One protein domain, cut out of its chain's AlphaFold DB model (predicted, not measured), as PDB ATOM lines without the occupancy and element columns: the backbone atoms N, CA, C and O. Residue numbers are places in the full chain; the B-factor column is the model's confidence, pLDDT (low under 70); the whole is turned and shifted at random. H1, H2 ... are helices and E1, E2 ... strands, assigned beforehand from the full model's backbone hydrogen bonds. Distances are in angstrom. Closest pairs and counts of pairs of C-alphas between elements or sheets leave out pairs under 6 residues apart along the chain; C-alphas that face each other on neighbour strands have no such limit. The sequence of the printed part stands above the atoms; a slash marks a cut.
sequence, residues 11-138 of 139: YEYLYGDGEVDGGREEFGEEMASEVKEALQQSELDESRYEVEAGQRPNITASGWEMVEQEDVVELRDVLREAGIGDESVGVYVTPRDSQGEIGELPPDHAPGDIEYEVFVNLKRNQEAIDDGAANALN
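What this domain is: This is residues 11 to 138 of the 139 residues of an uncharacterized protein of Natrinema pallidum (UniProt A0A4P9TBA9). A strongly twisted sheet of four strands has two helices over one face, H2 and H3, which meet at a corner near their last turns. A third helix, H4, runs on directly from strand E4 and only grazes the sheet with its first residues, and the short H1 meets H2 at a corner beside a loop, of which residues 16 to 21 stick out. The printed part has 128 residues, with four named helices and four named strands in the order H1 H2 E1 E2 H3 E3 E4 H4; the sheet runs E1 E2 E4 E3, antiparallel throughout, and the class is mixed, helices and strands. The whole is compact, with a radius of gyration of the C-alphas of 15.3 A and spans of 45 by 41 by 23 A.

How they stand to each other: In the sheet, E4, residues 115 to 122, and E3, residues 89 to 96, form a hairpin, with N 92 and O 119 at 2.9 A and N 117 and O 94 at 2.9 A. E2, residues 58 to 61, is the antiparallel neighbour of E4, with N 59 and O 118 at 2.8 A. E1, residues 49 to 52, forms a hairpin with E2, with N 50 and O 60 at 2.9 A; E1 and E3 are the edge strands. H3, residues 69 to 82, is on the sheet at a height of 8.8 A, over E4 and along the strands at 21 degrees on the local plane; the closest C-alphas of H3 and E3 are those of Arg 76 and Val 91, 6.3 A. E2, H3 and E3 make a split strand-helix-strand unit, two strands running the same way with E4 between them, and its crossover is right-handed. H2, residues 23 to 41, is on the sheet at a height of 7.5 A; with H3 on one face, this gives two layers, helices over a sheet. H2 touches H3 with residues 35 to 39 alone, about perpendicular at 78 degrees, the closest C-alphas being those of Ala 38 and Ala 82, 5.9 A. H1, residues 11 to 15, and H2 only just touch, and only at the corner, with 3 pairs of C-alphas within 8 A; the closest are those of Leu 14 and Gly 23, 5.8 A. H4, residues 123 to 136, only grazes the sheet with residues 123 to 126, the closest C-alphas to E3 being those of Lys 123 and Val 89, 5.7 A, and is apart from H2 and H3. In H1, H2, H3 and H4 every O i to N i+4 pair is within hydrogen-bond range.

Where its parts are: E3 is 21.3 A and E4 22.2 A from first to last C-alpha. H2 is 26.9 A, H3 20.2 A and H4 20.1 A. H1 begins at C-alpha 11 (148.919, 102.984, 85.619), and H4 ends at C-alpha 136 (124.749, 95.675, 91.211).

The domain as a whole: The two C-alphas farthest apart, those of Asp 17 and Gly 112, are 45.1 A apart. The printed part has no cut; the link from E3 to E4, residues 97 to 114, is long. The mean pLDDT of the printed part is 76.0, and residues 17 to 22, 95 to 116 and 129 to 138 are among those under 70.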
ATOM      1  N   TYR A  11     149.746 103.920  86.374       87.12
ATOM      2  CA  TYR A  11     148.919 102.984  85.619       87.12
ATOM      3  C   TYR A  11     149.722 102.200  84.572       87.12
ATOM      4  O   TYR A  11     149.566 100.983  84.479       87.12
ATOM      5  N   GLU A  12     150.559 102.875  83.782       87.94
ATOM      6  CA  GLU A  12     151.386 102.232  82.751       87.94
ATOM      7  C   GLU A  12     152.405 101.277  83.367       87.94
ATOM      8  O   GLU A  12     152.544 100.155  82.890       87.94
ATOM      9  N   TYR A  13     153.026 101.668  84.476       86.50
ATOM     10  CA  TYR A  13     153.979 100.824  85.187       86.50
ATOM     11  C   TYR A  13     153.332  99.560  85.771       86.50
ATOM     12  O   TYR A  13     153.875  98.461  85.668       86.50
ATOM     13  N   LEU A  14     152.140  99.691  86.364       84.94
ATOM     14  CA  LEU A  14     151.453  98.577  87.026       84.94
ATOM     15  C   LEU A  14     150.728  97.626  86.066       84.94
ATOM     16  O   LEU A  14     150.486  96.474  86.428       84.94
ATOM     17  N   TYR A  15     150.317  98.106  84.890       80.62
ATOM     18  CA  TYR A  15     149.459  97.360  83.958       80.62
ATOM     19  C   TYR A  15     149.983  97.308  82.521       80.62
ATOM     20  O   TYR A  15     149.278  96.825  81.632       80.62
ATOM     21  N   GLY A  16     151.189  97.811  82.270       77.44
ATOM     22  CA  GLY A  16     151.871  97.664  80.991       77.44
ATOM     23  C   GLY A  16     152.201  96.204  80.668       77.44
ATOM     24  O   GLY A  16     152.023  95.300  81.480       77.44
ATOM     25  N   ASP A  17     152.720  95.967  79.463       63.03
ATOM     26  CA  ASP A  17     153.066  94.630  78.938       63.03
ATOM     27  C   ASP A  17     154.204  93.903  79.706       63.03
ATOM     28  O   ASP A  17     154.629  92.814  79.313       63.03
ATOM     29  N   GLY A  18     154.718  94.479  80.797       57.47
ATOM     30  CA  GLY A  18     155.690  93.846  81.685       57.47
ATOM     31  C   GLY A  18     155.001  93.154  82.860       57.47
ATOM     32  O   GLY A  18     154.311  93.797  83.640       57.47
ATOM     33  N   GLU A  19     155.210  91.846  83.026       51.25
ATOM     34  CA  GLU A  19     154.792  91.110  84.226       51.25
ATOM     35  C   GLU A  19     155.560  91.630  85.458       51.25
ATOM     36  O   GLU A  19     156.616  91.097  85.805       51.25
ATOM     37  N   VAL A  20     155.070  92.680  86.122       56.59
ATOM     38  CA  VAL A  20     155.661  93.175  87.376       56.59
ATOM     39  C   VAL A  20     154.777  92.776  88.552       56.59
ATOM     40  O   VAL A  20     154.019  93.566  89.115       56.59
ATOM     41  N   ASP A  21     154.897  91.507  88.940       57.00
ATOM     42  CA  ASP A  21     154.420  90.991  90.225       57.00
ATOM     43  C   ASP A  21     155.260  91.661  91.340       57.00
ATOM     44  O   ASP A  21     156.294  91.146  91.768       57.00
ATOM     45  N   GLY A  22     154.914  92.900  91.715       64.56
ATOM     46  CA  GLY A  22     155.652  93.675  92.726       64.56
ATOM     47  C   GLY A  22     155.389  95.183  92.763       64.56
ATOM     48  O   GLY A  22     155.488  95.776  93.834       64.56
ATOM     49  N   GLY A  23     154.976  95.809  91.654       78.25
ATOM     50  CA  GLY A  23     154.832  97.275  91.605       78.25
ATOM     51  C   GLY A  23     153.742  97.839  92.529       78.25
ATOM     52  O   GLY A  23     153.766  99.011  92.877       78.25
ATOM     53  N   ARG A  24     152.774  97.018  92.965       82.62
ATOM     54  CA  ARG A  24     151.689  97.469  93.858       82.62
ATOM     55  C   ARG A  24     152.142  97.760  95.283       82.62
ATOM     56  O   ARG A  24     151.523  98.586  95.944       82.62
ATOM     57  N   GLU A  25     153.141  97.034  95.773       86.00
ATOM     58  CA  GLU A  25     153.709  97.298  97.098       86.00
ATOM     59  C   GLU A  25     154.492  98.610  97.061       86.00
ATOM     60  O   GLU A  25     154.260  99.478  97.890       86.00
ATOM     61  N   GLU A  26     155.291  98.796  96.011       87.75
ATOM     62  CA  GLU A  26     156.019 100.032  95.725       87.75
ATOM     63  C   GLU A  26     155.084 101.246  95.594       87.75
ATOM     64  O   GLU A  26     155.275 102.244  96.283       87.75
ATOM     65  N   PHE A  27     154.007 101.125  94.807       89.75
ATOM     66  CA  PHE A  27     152.934 102.125  94.743       89.75
ATOM     67  C   PHE A  27     152.397 102.459  96.136       89.75
ATOM     68  O   PHE A  27     152.235 103.622  96.495       89.75
ATOM     69  N   GLY A  28     152.125 101.425  96.931       89.38
ATOM     70  CA  GLY A  28     151.641 101.563  98.294       89.38
ATOM     71  C   GLY A  28     152.572 102.347  99.203       89.38
ATOM     72  O   GLY A  28     152.120 103.200  99.964       89.38
ATOM     73  N   GLU A  29     153.864 102.049  99.142       90.75
ATOM     74  CA  GLU A  29     154.889 102.687  99.961       90.75
ATOM     75  C   GLU A  29     155.130 104.142  99.545       90.75
ATOM     76  O   GLU A  29     155.144 105.020 100.413       90.75
ATOM     77  N   GLU A  30     155.259 104.415  98.243       90.94
ATOM     78  CA  GLU A  30     155.499 105.765  97.722       90.94
ATOM     79  C   GLU A  30     154.319 106.686  98.030       90.94
ATOM     80  O   GLU A  30     154.482 107.721  98.677       90.94
ATOM     81  N   MET A  31     153.103 106.257  97.689       93.56
ATOM     82  CA  MET A  31     151.904 107.052  97.940       93.56
ATOM     83  C   MET A  31     151.644 107.242  99.440       93.56
ATOM     84  O   MET A  31     151.229 108.321  99.854       93.56
ATOM     85  N   ALA A  32     151.918 106.243 100.288       92.25
ATOM     86  CA  ALA A  32     151.820 106.419 101.738       92.25
ATOM     87  C   ALA A  32     152.839 107.443 102.270       92.25
ATOM     88  O   ALA A  32     152.541 108.159 103.228       92.25
ATOM     89  N   SER A  33     154.034 107.518 101.676       93.06
ATOM     90  CA  SER A  33     155.035 108.525 102.030       93.06
ATOM     91  C   SER A  33     154.592 109.927 101.616       93.06
ATOM     92  O   SER A  33     154.641 110.838 102.441       93.06
ATOM     93  N   GLU A  34     154.101 110.096 100.388       94.06
ATOM     94  CA  GLU A  34     153.591 111.386  99.908       94.06
ATOM     95  C   GLU A  34     152.389 111.873 100.724       94.06
ATOM     96  O   GLU A  34     152.308 113.048 101.072       94.06
ATOM     97  N   VAL A  35     151.477 110.972 101.107       93.44
ATOM     98  CA  VAL A  35     150.341 111.307 101.981       93.44
ATOM     99  C   VAL A  35     150.821 111.804 103.343       93.44
ATOM    100  O   VAL A  35     150.307 112.801 103.846       93.44
ATOM    101  N   LYS A  36     151.820 111.147 103.947       93.38
ATOM    102  CA  LYS A  36     152.404 111.598 105.221       93.38
ATOM    103  C   LYS A  36     153.048 112.975 105.082       93.38
ATOM    104  O   LYS A  36     152.865 113.818 105.953       93.38
ATOM    105  N   GLU A  37     153.764 113.215 103.988       94.06
ATOM    106  CA  GLU A  37     154.363 114.519 103.707       94.06
ATOM    107  C   GLU A  37     153.295 115.607 103.505       94.06
ATOM    108  O   GLU A  37     153.414 116.697 104.066       94.06
ATOM    109  N   ALA A  38     152.216 115.307 102.782       93.75
ATOM    110  CA  ALA A  38     151.100 116.228 102.589       93.75
ATOM    111  C   ALA A  38     150.418 116.588 103.917       93.75
ATOM    112  O   ALA A  38     150.164 117.764 104.175       93.75
ATOM    113  N   LEU A  39     150.181 115.603 104.792       92.81
ATOM    114  CA  LEU A  39     149.636 115.839 106.132       92.81
ATOM    115  C   LEU A  39     150.551 116.749 106.961       92.81
ATOM    116  O   LEU A  39     150.066 117.707 107.560       92.81
ATOM    117  N   GLN A  40     151.866 116.521 106.923       92.88
ATOM    118  CA  GLN A  40     152.866 117.348 107.618       92.88
ATOM    119  C   GLN A  40     152.906 118.800 107.146       92.88
ATOM    120  O   GLN A  40     153.247 119.696 107.919       92.88
ATOM    121  N   GLN A  41     152.619 119.030 105.867       92.00
ATOM    122  CA  GLN A  41     152.611 120.361 105.262       92.00
ATOM    123  C   GLN A  41     151.249 121.058 105.375       92.00
ATOM    124  O   GLN A  41     151.154 122.251 105.080       92.00
ATOM    125  N   SER A  42     150.211 120.333 105.792       92.19
ATOM    126  CA  SER A  42     148.849 120.843 105.924       92.19
ATOM    127  C   SER A  42     148.597 121.548 107.261       92.19
ATOM    128  O   SER A  42     149.411 121.506 108.182       92.19
ATOM    129  N   GLU A  43     147.435 122.195 107.377       90.38
ATOM    130  CA  GLU A  43     146.946 122.749 108.647       90.38
ATOM    131  C   GLU A  43     146.251 121.694 109.533       90.38
ATOM    132  O   GLU A  43     145.876 122.001 110.668       90.38
ATOM    133  N   LEU A  44     146.087 120.460 109.038       88.44
ATOM    134  CA  LEU A  44     145.488 119.361 109.789       88.44
ATOM    135  C   LEU A  44     146.453 118.838 110.859       88.44
ATOM    136  O   LEU A  44     147.672 118.837 110.698       88.44
ATOM    137  N   ASP A  45     145.893 118.337 111.959       87.69
ATOM    138  CA  ASP A  45     146.678 117.654 112.985       87.69
ATOM    139  C   ASP A  45     147.032 116.237 112.515       87.69
ATOM    140  O   ASP A  45     146.229 115.314 112.656       87.69
ATOM    141  N   GLU A  46     148.239 116.058 111.969       86.19
ATOM    142  CA  GLU A  46     148.725 114.767 111.463       86.19
ATOM    143  C   GLU A  46     148.611 113.623 112.484       86.19
ATOM    144  O   GLU A  46     148.416 112.474 112.097       86.19
ATOM    145  N   SER A  47     148.674 113.913 113.792       87.69
ATOM    146  CA  SER A  47     148.627 112.888 114.842       87.69
ATOM    147  C   SER A  47     147.263 112.205 114.961       87.69
ATOM    148  O   SER A  47     147.151 111.143 115.575       87.69
ATOM    149  N   ARG A  48     146.235 112.802 114.350       87.06
ATOM    150  CA  ARG A  48     144.887 112.249 114.246       87.06
ATOM    151  C   ARG A  48     144.758 111.210 113.137       87.06
ATOM    152  O   ARG A  48     143.728 110.541 113.093       87.06
ATOM    153  N   TYR A  49     145.741 111.062 112.255       88.19
ATOM    154  CA  TYR A  49     145.625 110.208 111.078       88.19
ATOM    155  C   TYR A  49     146.672 109.099 111.097       88.19
ATOM    156  O   TYR A  49     147.854 109.325 111.353       88.19
ATOM    157  N   GLU A  50     146.233 107.883 110.796       89.19
ATOM    158  CA  GLU A  50     147.103 106.740 110.563       89.19
ATOM    159  C   GLU A  50     147.124 106.434 109.068       89.19
ATOM    160  O   GLU A  50     146.084 106.346 108.422       89.19
ATOM    161  N   VAL A  51     148.328 106.320 108.505       89.62
ATOM    162  CA  VAL A  51     148.531 106.050 107.078       89.62
ATOM    163  C   VAL A  51     149.153 104.668 106.934       89.62
ATOM    164  O   VAL A  51     150.342 104.472 107.225       89.62
ATOM    165  N   GLU A  52     148.348 103.721 106.469       88.94
ATOM    166  CA  GLU A  52     148.741 102.334 106.248       88.94
ATOM    167  C   GLU A  52     149.211 102.141 104.804       88.94
ATOM    168  O   GLU A  52     148.454 102.321 103.845       88.94
ATOM    169  N   ALA A  53     150.478 101.749 104.647       81.62
ATOM    170  CA  ALA A  53     151.005 101.329 103.356       81.62
ATOM    171  C   ALA A  53     150.415  99.958 102.981       81.62
ATOM    172  O   ALA A  53     150.373  99.031 103.789       81.62
ATOM    173  N   GLY A  54     149.960  99.827 101.741       80.81
ATOM    174  CA  GLY A  54     149.387  98.605 101.184       80.81
ATOM    175  C   GLY A  54     149.152  98.783  99.690       80.81
ATOM    176  O   GLY A  54     149.437  99.843  99.150       80.81
ATOM    177  N   GLN A  55     148.573  97.797  98.997       78.38
ATOM    178  CA  GLN A  55     148.355  97.903  97.538       78.38
ATOM    179  C   GLN A  55     147.539  99.136  97.103       78.38
ATOM    180  O   GLN A  55     147.529  99.490  95.927       78.38
ATOM    181  N   ARG A  56     146.796  99.721  98.047       78.88
ATOM    182  CA  ARG A  56     146.125 101.016  97.976       78.88
ATOM    183  C   ARG A  56     146.285 101.653  99.360       78.88
ATOM    184  O   ARG A  56     145.716 101.091 100.296       78.88
ATOM    185  N   PRO A  57     147.076 102.727  99.517       83.25
ATOM    186  CA  PRO A  57     147.258 103.362 100.817       83.25
ATOM    187  C   PRO A  57     145.919 103.780 101.414       83.25
ATOM    188  O   PRO A  57     145.097 104.384 100.715       83.25
ATOM    189  N   ASN A  58     145.723 103.461 102.690       85.75
ATOM    190  CA  ASN A  58     144.538 103.830 103.459       85.75
ATOM    191  C   ASN A  58     144.913 104.870 104.518       85.75
ATOM    192  O   ASN A  58     145.987 104.781 105.117       85.75
ATOM    193  N   ILE A  59     144.031 105.840 104.729       85.81
ATOM    194  CA  ILE A  59     144.132 106.863 105.757       85.81
ATOM    195  C   ILE A  59     142.926 106.713 106.680       85.81
ATOM    196  O   ILE A  59     141.786 106.979 106.290       85.81
ATOM    197  N   THR A  60     143.200 106.304 107.913       83.06
ATOM    198  CA  THR A  60     142.200 106.060 108.954       83.06
ATOM    199  C   THR A  60     142.379 107.029 110.119       83.06
ATOM    200  O   THR A  60     143.422 107.673 110.282       83.06
ATOM    201  N   ALA A  61     141.334 107.180 110.930       80.62
ATOM    202  CA  ALA A  61     141.404 107.969 112.151       80.62
ATOM    203  C   ALA A  61     142.168 107.209 113.249       80.62
ATOM    204  O   ALA A  61     141.879 106.052 113.542       80.62
ATOM    205  N   SER A  62     143.117 107.877 113.910       76.62
ATOM    206  CA  SER A  62     143.856 107.314 115.045       76.62
ATOM    207  C   SER A  62     143.357 107.901 116.363       76.62
ATOM    208  O   SER A  62     143.563 109.075 116.665       76.62
ATOM    209  N   GLY A  63     142.677 107.084 117.173       66.88
ATOM    210  CA  GLY A  63     142.195 107.495 118.499       66.88
ATOM    211  C   GLY A  63     140.948 108.393 118.498       66.88
ATOM    212  O   GLY A  63     140.639 108.989 119.531       66.88
ATOM    213  N   TRP A  64     140.234 108.477 117.372       76.06
ATOM    214  CA  TRP A  64     138.928 109.129 117.208       76.06
ATOM    215  C   TRP A  64     138.145 108.450 116.070       76.06
ATOM    216  O   TRP A  64     138.664 107.525 115.453       76.06
ATOM    217  N   GLU A  65     136.912 108.887 115.806       69.50
ATOM    218  CA  GLU A  65     136.055 108.318 114.755       69.50
ATOM    219  C   GLU A  65     135.803 109.351 113.651       69.50
ATOM    220  O   GLU A  65     135.294 110.440 113.929       69.50
ATOM    221  N   MET A  66     136.115 109.010 112.398       71.69
ATOM    222  CA  MET A  66     135.868 109.868 111.232       71.69
ATOM    223  C   MET A  66     134.412 109.738 110.761       71.69
ATOM    224  O   MET A  66     134.108 109.158 109.718       71.69
ATOM    225  N   VAL A  67     133.494 110.233 111.591       65.94
ATOM    226  CA  VAL A  67     132.039 110.116 111.387       65.94
ATOM    227  C   VAL A  67     131.423 111.333 110.704       65.94
ATOM    228  O   VAL A  67     130.367 111.219 110.078       65.94
ATOM    229  N   GLU A  68     132.061 112.502 110.800       70.38
ATOM    230  CA  GLU A  68     131.566 113.718 110.160       70.38
ATOM    231  C   GLU A  68     132.057 113.791 108.712       70.38
ATOM    232  O   GLU A  68     133.250 113.723 108.425       70.38
ATOM    233  N   GLN A  69     131.122 113.968 107.775       69.06
ATOM    234  CA  GLN A  69     131.437 114.100 106.349       69.06
ATOM    235  C   GLN A  69     132.402 115.267 106.067       69.06
ATOM    236  O   GLN A  69     133.152 115.215 105.094       69.06
ATOM    237  N   GLU A  70     132.381 116.308 106.904       77.00
ATOM    238  CA  GLU A  70     133.256 117.475 106.780       77.00
ATOM    239  C   GLU A  70     134.733 117.107 106.973       77.00
ATOM    240  O   GLU A  70     135.536 117.450 106.107       77.00
ATOM    241  N   ASP A  71     135.076 116.323 108.003       81.00
ATOM    242  CA  ASP A  71     136.461 115.902 108.274       81.00
ATOM    243  C   ASP A  71     137.064 115.120 107.094       81.00
ATOM    244  O   ASP A  71     138.226 115.281 106.717       81.00
ATOM    245  N   VAL A  72     136.244 114.264 106.484       80.25
ATOM    246  CA  VAL A  72     136.635 113.402 105.363       80.25
ATOM    247  C   VAL A  72     136.848 114.219 104.092       80.25
ATOM    248  O   VAL A  72     137.763 113.962 103.307       80.25
ATOM    249  N   VAL A  73     135.971 115.198 103.864       82.12
ATOM    250  CA  VAL A  73     136.053 116.116 102.727       82.12
ATOM    251  C   VAL A  73     137.281 117.007 102.853       82.12
ATOM    252  O   VAL A  73     137.996 117.161 101.866       82.12
ATOM    253  N   GLU A  74     137.553 117.528 104.047       87.50
ATOM    254  CA  GLU A  74     138.720 118.364 104.322       87.50
ATOM    255  C   GLU A  74     140.023 117.588 104.096       87.50
ATOM    256  O   GLU A  74     140.867 118.023 103.312       87.50
ATOM    257  N   LEU A  75     140.146 116.385 104.672       87.88
ATOM    258  CA  LEU A  75     141.297 115.505 104.450       87.88
ATOM    259  C   LEU A  75     141.496 115.189 102.960       87.88
ATOM    260  O   LEU A  75     142.603 115.297 102.431       87.88
ATOM    261  N   ARG A  76     140.423 114.816 102.257       89.31
ATOM    262  CA  ARG A  76     140.471 114.534 100.817       89.31
ATOM    263  C   ARG A  76     140.966 115.743 100.028       89.31
ATOM    264  O   ARG A  76     141.743 115.565  99.091       89.31
ATOM    265  N   ASP A  77     140.474 116.935 100.343       88.69
ATOM    266  CA  ASP A  77     140.797 118.145  99.591       88.69
ATOM    267  C   ASP A  77     142.255 118.557  99.819       88.69
ATOM    268  O   ASP A  77     142.958 118.763  98.832       88.69
ATOM    269  N   VAL A  78     142.755 118.486 101.057       92.50
ATOM    270  CA  VAL A  78     144.182 118.673 101.378       92.50
ATOM    271  C   VAL A  78     145.070 117.736 100.555       92.50
ATOM    272  O   VAL A  78     146.019 118.177  99.903       92.50
ATOM    273  N   LEU A  79     144.750 116.439 100.526       91.19
ATOM    274  CA  LEU A  79     145.542 115.463  99.772       91.19
ATOM    275  C   LEU A  79     145.440 115.681  98.253       91.19
ATOM    276  O   LEU A  79     146.399 115.450  97.522       91.19
ATOM    277  N   ARG A  80     144.299 116.153  97.741       89.44
ATOM    278  CA  ARG A  80     144.152 116.496  96.316       89.44
ATOM    279  C   ARG A  80     144.951 117.730  95.933       89.44
ATOM    280  O   ARG A  80     145.534 117.749  94.852       89.44
ATOM    281  N   GLU A  81     144.970 118.745  96.788       92.00
ATOM    282  CA  GLU A  81     145.741 119.970  96.575       92.00
ATOM    283  C   GLU A  81     147.248 119.711  96.612       92.00
ATOM    284  O   GLU A  81     147.984 120.328  95.841       92.00
ATOM    285  N   ALA A  82     147.695 118.756  97.434       90.44
ATOM    286  CA  ALA A  82     149.087 118.309  97.470       90.44
ATOM    287  C   ALA A  82     149.542 117.622  96.169       90.44
ATOM    288  O   ALA A  82     150.734 117.597  95.882       90.44
ATOM    289  N   GLY A  83     148.606 117.114  95.357       87.88
ATOM    290  CA  GLY A  83     148.916 116.512  94.061       87.88
ATOM    291  C   GLY A  83     149.647 115.175  94.172       87.88
ATOM    292  O   GLY A  83     150.664 114.998  93.515       87.88
ATOM    293  N   ILE A  84     149.119 114.257  94.989       89.31
ATOM    294  CA  ILE A  84     149.706 112.928  95.232       89.31
ATOM    295  C   ILE A  84     149.826 112.112  93.936       89.31
ATOM    296  O   ILE A  84     148.833 111.920  93.220       89.31
ATOM    297  N   GLY A  85     151.015 111.566  93.689       88.56
ATOM    298  CA  GLY A  85     151.343 110.748  92.528       88.56
ATOM    299  C   GLY A  85     151.262 111.508  91.202       88.56
ATOM    300  O   GLY A  85     151.639 112.672  91.088       88.56
ATOM    301  N   ASP A  86     150.782 110.829  90.157       91.00
ATOM    302  CA  ASP A  86     150.649 111.397  88.811       91.00
ATOM    303  C   ASP A  86     149.187 111.494  88.347       91.00
ATOM    304  O   ASP A  86     148.234 111.223  89.080       91.00
ATOM    305  N   GLU A  87     148.979 111.883  87.086       88.50
ATOM    306  CA  GLU A  87     147.645 112.071  86.519       88.50
ATOM    307  C   GLU A  87     146.749 110.821  86.562       88.50
ATOM    308  O   GLU A  87     145.523 110.962  86.509       88.50
ATOM    309  N   SER A  88     147.317 109.620  86.699       89.38
ATOM    310  CA  SER A  88     146.592 108.354  86.822       89.38
ATOM    311  C   SER A  88     146.147 108.027  88.253       89.38
ATOM    312  O   SER A  88     145.287 107.157  88.434       89.38
ATOM    313  N   VAL A  89     146.659 108.748  89.254       89.88
ATOM    314  CA  VAL A  89     146.379 108.565  90.685       89.88
ATOM    315  C   VAL A  89     145.306 109.551  91.157       89.88
ATOM    316  O   VAL A  89     145.127 110.643  90.610       89.88
ATOM    317  N   GLY A  90     144.520 109.146  92.153       87.81
ATOM    318  CA  GLY A  90     143.565 110.020  92.820       87.81
ATOM    319  C   GLY A  90     143.297 109.627  94.269       87.81
ATOM    320  O   GLY A  90     143.579 108.505  94.693       87.81
ATOM    321  N   VAL A  91     142.713 110.580  94.999       87.62
ATOM    322  CA  VAL A  91     142.268 110.432  96.389       87.62
ATOM    323  C   VAL A  91     140.750 110.282  96.416       87.62
ATOM    324  O   VAL A  91     140.017 111.116  95.852       87.62
ATOM    325  N   TYR A  92     140.288 109.235  97.089       83.88
ATOM    326  CA  TYR A  92     138.890 108.825  97.135       83.88
ATOM    327  C   TYR A  92     138.412 108.656  98.561       83.88
ATOM    328  O   TYR A  92     139.195 108.441  99.479       83.88
ATOM    329  N   VAL A  93     137.096 108.748  98.701       81.38
ATOM    330  CA  VAL A  93     136.385 108.559  99.954       81.38
ATOM    331  C   VAL A  93     135.448 107.384  99.763       81.38
ATOM    332  O   VAL A  93     134.675 107.385  98.803       81.38
ATOM    333  N   THR A  94     135.486 106.418 100.673       74.06
ATOM    334  CA  THR A  94     134.479 105.356 100.735       74.06
ATOM    335  C   THR A  94     133.835 105.333 102.114       74.06
ATOM    336  O   THR A  94     134.548 105.421 103.112       74.06
ATOM    337  N   PRO A  95     132.502 105.198 102.208       67.25
ATOM    338  CA  PRO A  95     131.901 104.747 103.450       67.25
ATOM    339  C   PRO A  95     132.280 103.277 103.669       67.25
ATOM    340  O   PRO A  95     132.239 102.468 102.732       67.25
ATOM    341  N   ARG A  96     132.643 102.930 104.898       61.69
ATOM    342  CA  ARG A  96     132.711 101.559 105.387       61.69
ATOM    343  C   ARG A  96     131.672 101.359 106.474       61.69
ATOM    344  O   ARG A  96     131.405 102.245 107.286       61.69
ATOM    345  N   ASP A  97     131.061 100.184 106.468       57.28
ATOM    346  CA  ASP A  97     130.297  99.753 107.629       57.28
ATOM    347  C   ASP A  97     131.238  99.294 108.757       57.28
ATOM    348  O   ASP A  97     132.433  99.068 108.561       57.28
ATOM    349  N   SER A  98     130.680  99.112 109.954       50.84
ATOM    350  CA  SER A  98     131.404  98.590 111.127       50.84
ATOM    351  C   SER A  98     131.991  97.176 110.945       50.84
ATOM    352  O   SER A  98     132.690  96.679 111.832       50.84
ATOM    353  N   GLN A  99     131.721  96.506 109.818       52.03
ATOM    354  CA  GLN A  99     132.290  95.212 109.443       52.03
ATOM    355  C   GLN A  99     133.429  95.330 108.414       52.03
ATOM    356  O   GLN A  99     134.049  94.314 108.088       52.03
ATOM    357  N   GLY A 100     133.749  96.544 107.961       51.56
ATOM    358  CA  GLY A 100     134.826  96.829 107.020       51.56
ATOM    359  C   GLY A 100     134.452  96.622 105.549       51.56
ATOM    360  O   GLY A 100     135.346  96.627 104.698       51.56
ATOM    361  N   GLU A 101     133.170  96.423 105.223       55.34
ATOM    362  CA  GLU A 101     132.725  96.301 103.832       55.34
ATOM    363  C   GLU A 101     132.522  97.688 103.203       55.34
ATOM    364  O   GLU A 101     132.086  98.637 103.857       55.34
ATOM    365  N   ILE A 102     132.875  97.819 101.917       56.91
ATOM    366  CA  ILE A 102     132.627  99.036 101.128       56.91
ATOM    367  C   ILE A 102     131.110  99.217 101.043       56.91
ATOM    368  O   ILE A 102     130.429  98.428 100.389       56.91
ATOM    369  N   GLY A 103     130.583 100.238 101.718       54.69
ATOM    370  CA  GLY A 103     129.152 100.503 101.744       54.69
ATOM    371  C   GLY A 103     128.660 101.021 100.392       54.69
ATOM    372  O   GLY A 103     129.139 102.041  99.897       54.69
ATOM    373  N   GLU A 104     127.669 100.359  99.798       51.53
ATOM    374  CA  GLU A 104     126.921 100.915  98.668       51.53
ATOM    375  C   GLU A 104     126.039 102.075  99.178       51.53
ATOM    376  O   GLU A 104     125.138 101.883  99.995       51.53
ATOM    377  N   LEU A 105     126.301 103.310  98.734       44.34
ATOM    378  CA  LEU A 105     125.444 104.475  99.021       44.34
ATOM    379  C   LEU A 105     124.054 104.294  98.360       44.34
ATOM    380  O   LEU A 105     123.989 103.800  97.233       44.34
ATOM    381  N   PRO A 106     122.939 104.710  99.010       49.00
ATOM    382  CA  PRO A 106     122.747 106.084  99.483       49.00
ATOM    383  C   PRO A 106     122.518 106.248 101.004       49.00
ATOM    384  O   PRO A 106     122.024 105.340 101.674       49.00
ATOM    385  N   PRO A 107     122.820 107.444 101.554       46.97
ATOM    386  CA  PRO A 107     122.982 107.695 102.992       46.97
ATOM    387  C   PRO A 107     121.675 107.880 103.787       46.97
ATOM    388  O   PRO A 107     121.723 108.250 104.956       46.97
ATOM    389  N   ASP A 108     120.498 107.627 103.209       44.53
ATOM    390  CA  ASP A 108     119.221 107.883 103.902       44.53
ATOM    391  C   ASP A 108     118.789 106.753 104.860       44.53
ATOM    392  O   ASP A 108     117.922 106.954 105.712       44.53
ATOM    393  N   HIS A 109     119.382 105.557 104.752       42.75
ATOM    394  CA  HIS A 109     118.924 104.372 105.493       42.75
ATOM    395  C   HIS A 109     120.033 103.460 106.032       42.75
ATOM    396  O   HIS A 109     119.743 102.321 106.398       42.75
ATOM    397  N   ALA A 110     121.277 103.932 106.119       45.41
ATOM    398  CA  ALA A 110     122.344 103.126 106.700       45.41
ATOM    399  C   ALA A 110     122.117 102.935 108.218       45.41
ATOM    400  O   ALA A 110     122.009 103.919 108.960       45.41
ATOM    401  N   PRO A 111     121.980 101.688 108.702       41.75
ATOM    402  CA  PRO A 111     121.720 101.414 110.105       41.75
ATOM    403  C   PRO A 111     123.014 101.508 110.926       41.75
ATOM    404  O   PRO A 111     123.735 100.528 111.012       41.75
ATOM    405  N   GLY A 112     123.239 102.647 111.588       51.19
ATOM    406  CA  GLY A 112     124.227 102.806 112.670       51.19
ATOM    407  C   GLY A 112     125.694 102.842 112.222       51.19
ATOM    408  O   GLY A 112     126.135 101.990 111.466       51.19
ATOM    409  N   ASP A 113     126.422 103.846 112.715       57.62
ATOM    410  CA  ASP A 113     127.887 103.973 112.698       57.62
ATOM    411  C   ASP A 113     128.556 103.659 111.340       57.62
ATOM    412  O   ASP A 113     129.221 102.638 111.171       57.62
ATOM    413  N   ILE A 114     128.361 104.549 110.354       61.16
ATOM    414  CA  ILE A 114     129.193 104.573 109.139       61.16
ATOM    415  C   ILE A 114     130.495 105.291 109.480       61.16
ATOM    416  O   ILE A 114     130.468 106.466 109.857       61.16
ATOM    417  N   GLU A 115     131.616 104.608 109.288       61.62
ATOM    418  CA  GLU A 115     132.940 105.217 109.308       61.62
ATOM    419  C   GLU A 115     133.351 105.521 107.870       61.62
ATOM    420  O   GLU A 115     133.143 104.718 106.958       61.62
ATOM    421  N   TYR A 116     133.892 106.706 107.631       68.81
ATOM    422  CA  TYR A 116     134.411 107.056 106.318       68.81
ATOM    423  C   TYR A 116     135.921 106.865 106.291       68.81
ATOM    424  O   TYR A 116     136.625 107.243 107.224       68.81
ATOM    425  N   GLU A 117     136.420 106.344 105.178       73.38
ATOM    426  CA  GLU A 117     137.849 106.193 104.941       73.38
ATOM    427  C   GLU A 117     138.285 106.969 103.705       73.38
ATOM    428  O   GLU A 117     137.558 107.052 102.703       73.38
ATOM    429  N   VAL A 118     139.511 107.487 103.762       82.25
ATOM    430  CA  VAL A 118     140.178 108.122 102.628       82.25
ATOM    431  C   VAL A 118     141.283 107.199 102.137       82.25
ATOM    432  O   VAL A 118     142.085 106.711 102.922       82.25
ATOM    433  N   PHE A 119     141.357 106.957 100.833       85.50
ATOM    434  CA  PHE A 119     142.386 106.093 100.255       85.50
ATOM    435  C   PHE A 119     142.913 106.636  98.929       85.50
ATOM    436  O   PHE A 119     142.250 107.413  98.234       85.50
ATOM    437  N   VAL A 120     144.111 106.186  98.561       84.00
ATOM    438  CA  VAL A 120     144.785 106.547  97.309       84.00
ATOM    439  C   VAL A 120     144.764 105.355  96.355       84.00
ATOM    440  O   VAL A 120     145.099 104.227  96.723       84.00
ATOM    441  N   ASN A 121     144.317 105.575  95.119       86.06
ATOM    442  CA  ASN A 121     144.183 104.517  94.116       86.06
ATOM    443  C   ASN A 121     144.278 105.078  92.688       86.06
ATOM    444  O   ASN A 121     144.181 106.284  92.458       86.06
ATOM    445  N   LEU A 122     144.406 104.191  91.704       85.81
ATOM    446  CA  LEU A 122     144.332 104.559  90.293       85.81
ATOM    447  C   LEU A 122     142.903 104.950  89.892       85.81
ATOM    448  O   LEU A 122     141.952 104.219  90.185       85.81
ATOM    449  N   LYS A 123     142.762 106.041  89.132       84.56
ATOM    450  CA  LYS A 123     141.479 106.563  88.615       84.56
ATOM    451  C   LYS A 123     140.658 105.518  87.873       84.56
ATOM    452  O   LYS A 123     139.508 105.287  88.224       84.56
ATOM    453  N   ARG A 124     141.280 104.800  86.936       79.62
ATOM    454  CA  ARG A 124     140.601 103.747  86.158       79.62
ATOM    455  C   ARG A 124     140.090 102.589  87.017       79.62
ATOM    456  O   ARG A 124     139.076 101.985  86.688       79.62
ATOM    457  N   ASN A 125     140.782 102.271  88.115       74.50
ATOM    458  CA  ASN A 125     140.311 101.241  89.039       74.50
ATOM    459  C   ASN A 125     139.087 101.721  89.817       74.50
ATOM    460  O   ASN A 125     138.204 100.915  90.089       74.50
ATOM    461  N   GLN A 126     139.032 103.007  90.174       73.69
ATOM    462  CA  GLN A 126     137.868 103.568  90.848       73.69
ATOM    463  C   GLN A 126     136.644 103.602  89.929       73.69
ATOM    464  O   GLN A 126     135.590 103.129  90.329       73.69
ATOM    465  N   GLU A 127     136.800 104.057  88.684       74.06
ATOM    466  CA  GLU A 127     135.709 104.073  87.697       74.06
ATOM    467  C   GLU A 127     135.087 102.677  87.516       74.06
ATOM    468  O   GLU A 127     133.869 102.534  87.483       74.06
ATOM    469  N   ALA A 128     135.914 101.626  87.484       70.62
ATOM    470  CA  ALA A 128     135.440 100.246  87.393       70.62
ATOM    471  C   ALA A 128     134.682  99.767  88.648       70.62
ATOM    472  O   ALA A 128     133.760  98.956  88.534       70.62
ATOM    473  N   ILE A 129     135.069 100.239  89.838       69.25
ATOM    474  CA  ILE A 129     134.357  99.952  91.093       69.25
ATOM    475  C   ILE A 129     132.997 100.653  91.080       69.25
ATOM    476  O   ILE A 129     131.983 100.011  91.352       69.25
ATOM    477  N   ASP A 130     132.975 101.931  90.708       68.75
ATOM    478  CA  ASP A 130     131.768 102.757  90.681       68.75
ATOM    479  C   ASP A 130     130.744 102.215  89.667       68.75
ATOM    480  O   ASP A 130     129.565 102.053  89.994       68.75
ATOM    481  N   ASP A 131     131.193 101.841  88.464       66.88
ATOM    482  CA  ASP A 131     130.350 101.193  87.452       66.88
ATOM    483  C   ASP A 131     129.850  99.815  87.916       66.88
ATOM    484  O   ASP A 131     128.711  99.426  87.634       66.88
ATOM    485  N   GLY A 132     130.685  99.051  88.623       60.06
ATOM    486  CA  GLY A 132     130.315  97.754  89.186       60.06
ATOM    487  C   GLY A 132     129.197  97.868  90.224       60.06
ATOM    488  O   GLY A 132     128.192  97.162  90.115       60.06
ATOM    489  N   ALA A 133     129.338  98.794  91.174       57.84
ATOM    490  CA  ALA A 133     128.328  99.086  92.191       57.84
ATOM    491  C   ALA A 133     127.019  99.591  91.561       57.84
ATOM    492  O   ALA A 133     125.935  99.090  91.855       57.84
ATOM    493  N   ALA A 134     127.098 100.506  90.589       57.41
ATOM    494  CA  ALA A 134     125.917 100.995  89.877       57.41
ATOM    495  C   ALA A 134     125.149  99.873  89.150       57.41
ATOM    496  O   ALA A 134     123.917  99.897  89.085       57.41
ATOM    497  N   ASN A 135     125.857  98.878  88.607       50.94
ATOM    498  CA  ASN A 135     125.233  97.721  87.965       50.94
ATOM    499  C   ASN A 135     124.646  96.721  88.974       50.94
ATOM    500  O   ASN A 135     123.599  96.142  88.687       50.94
ATOM    501  N   ALA A 136     125.267  96.536  90.144       49.97
ATOM    502  CA  ALA A 136     124.749  95.675  91.211       49.97
ATOM    503  C   ALA A 136     123.415  96.187  91.785       49.97
ATOM    504  O   ALA A 136     122.509  95.396  92.039       49.97
ATOM    505  N   LEU A 137     123.247  97.508  91.879       50.06
ATOM    506  CA  LEU A 137     122.019  98.155  92.360       50.06
ATOM    507  C   LEU A 137     120.828  98.078  91.383       50.06
ATOM    508  O   LEU A 137     119.689  98.318  91.780       50.06
ATOM    509  N   ASN A 138     121.073  97.765  90.106       49.09
ATOM    510  CA  ASN A 138     120.037  97.636  89.072       49.09
ATOM    511  C   ASN A 138     119.692  96.168  88.725       49.09
ATOM    512  O   ASN A 138     118.907  95.941  87.796       49.09
TER     513      ASN A 138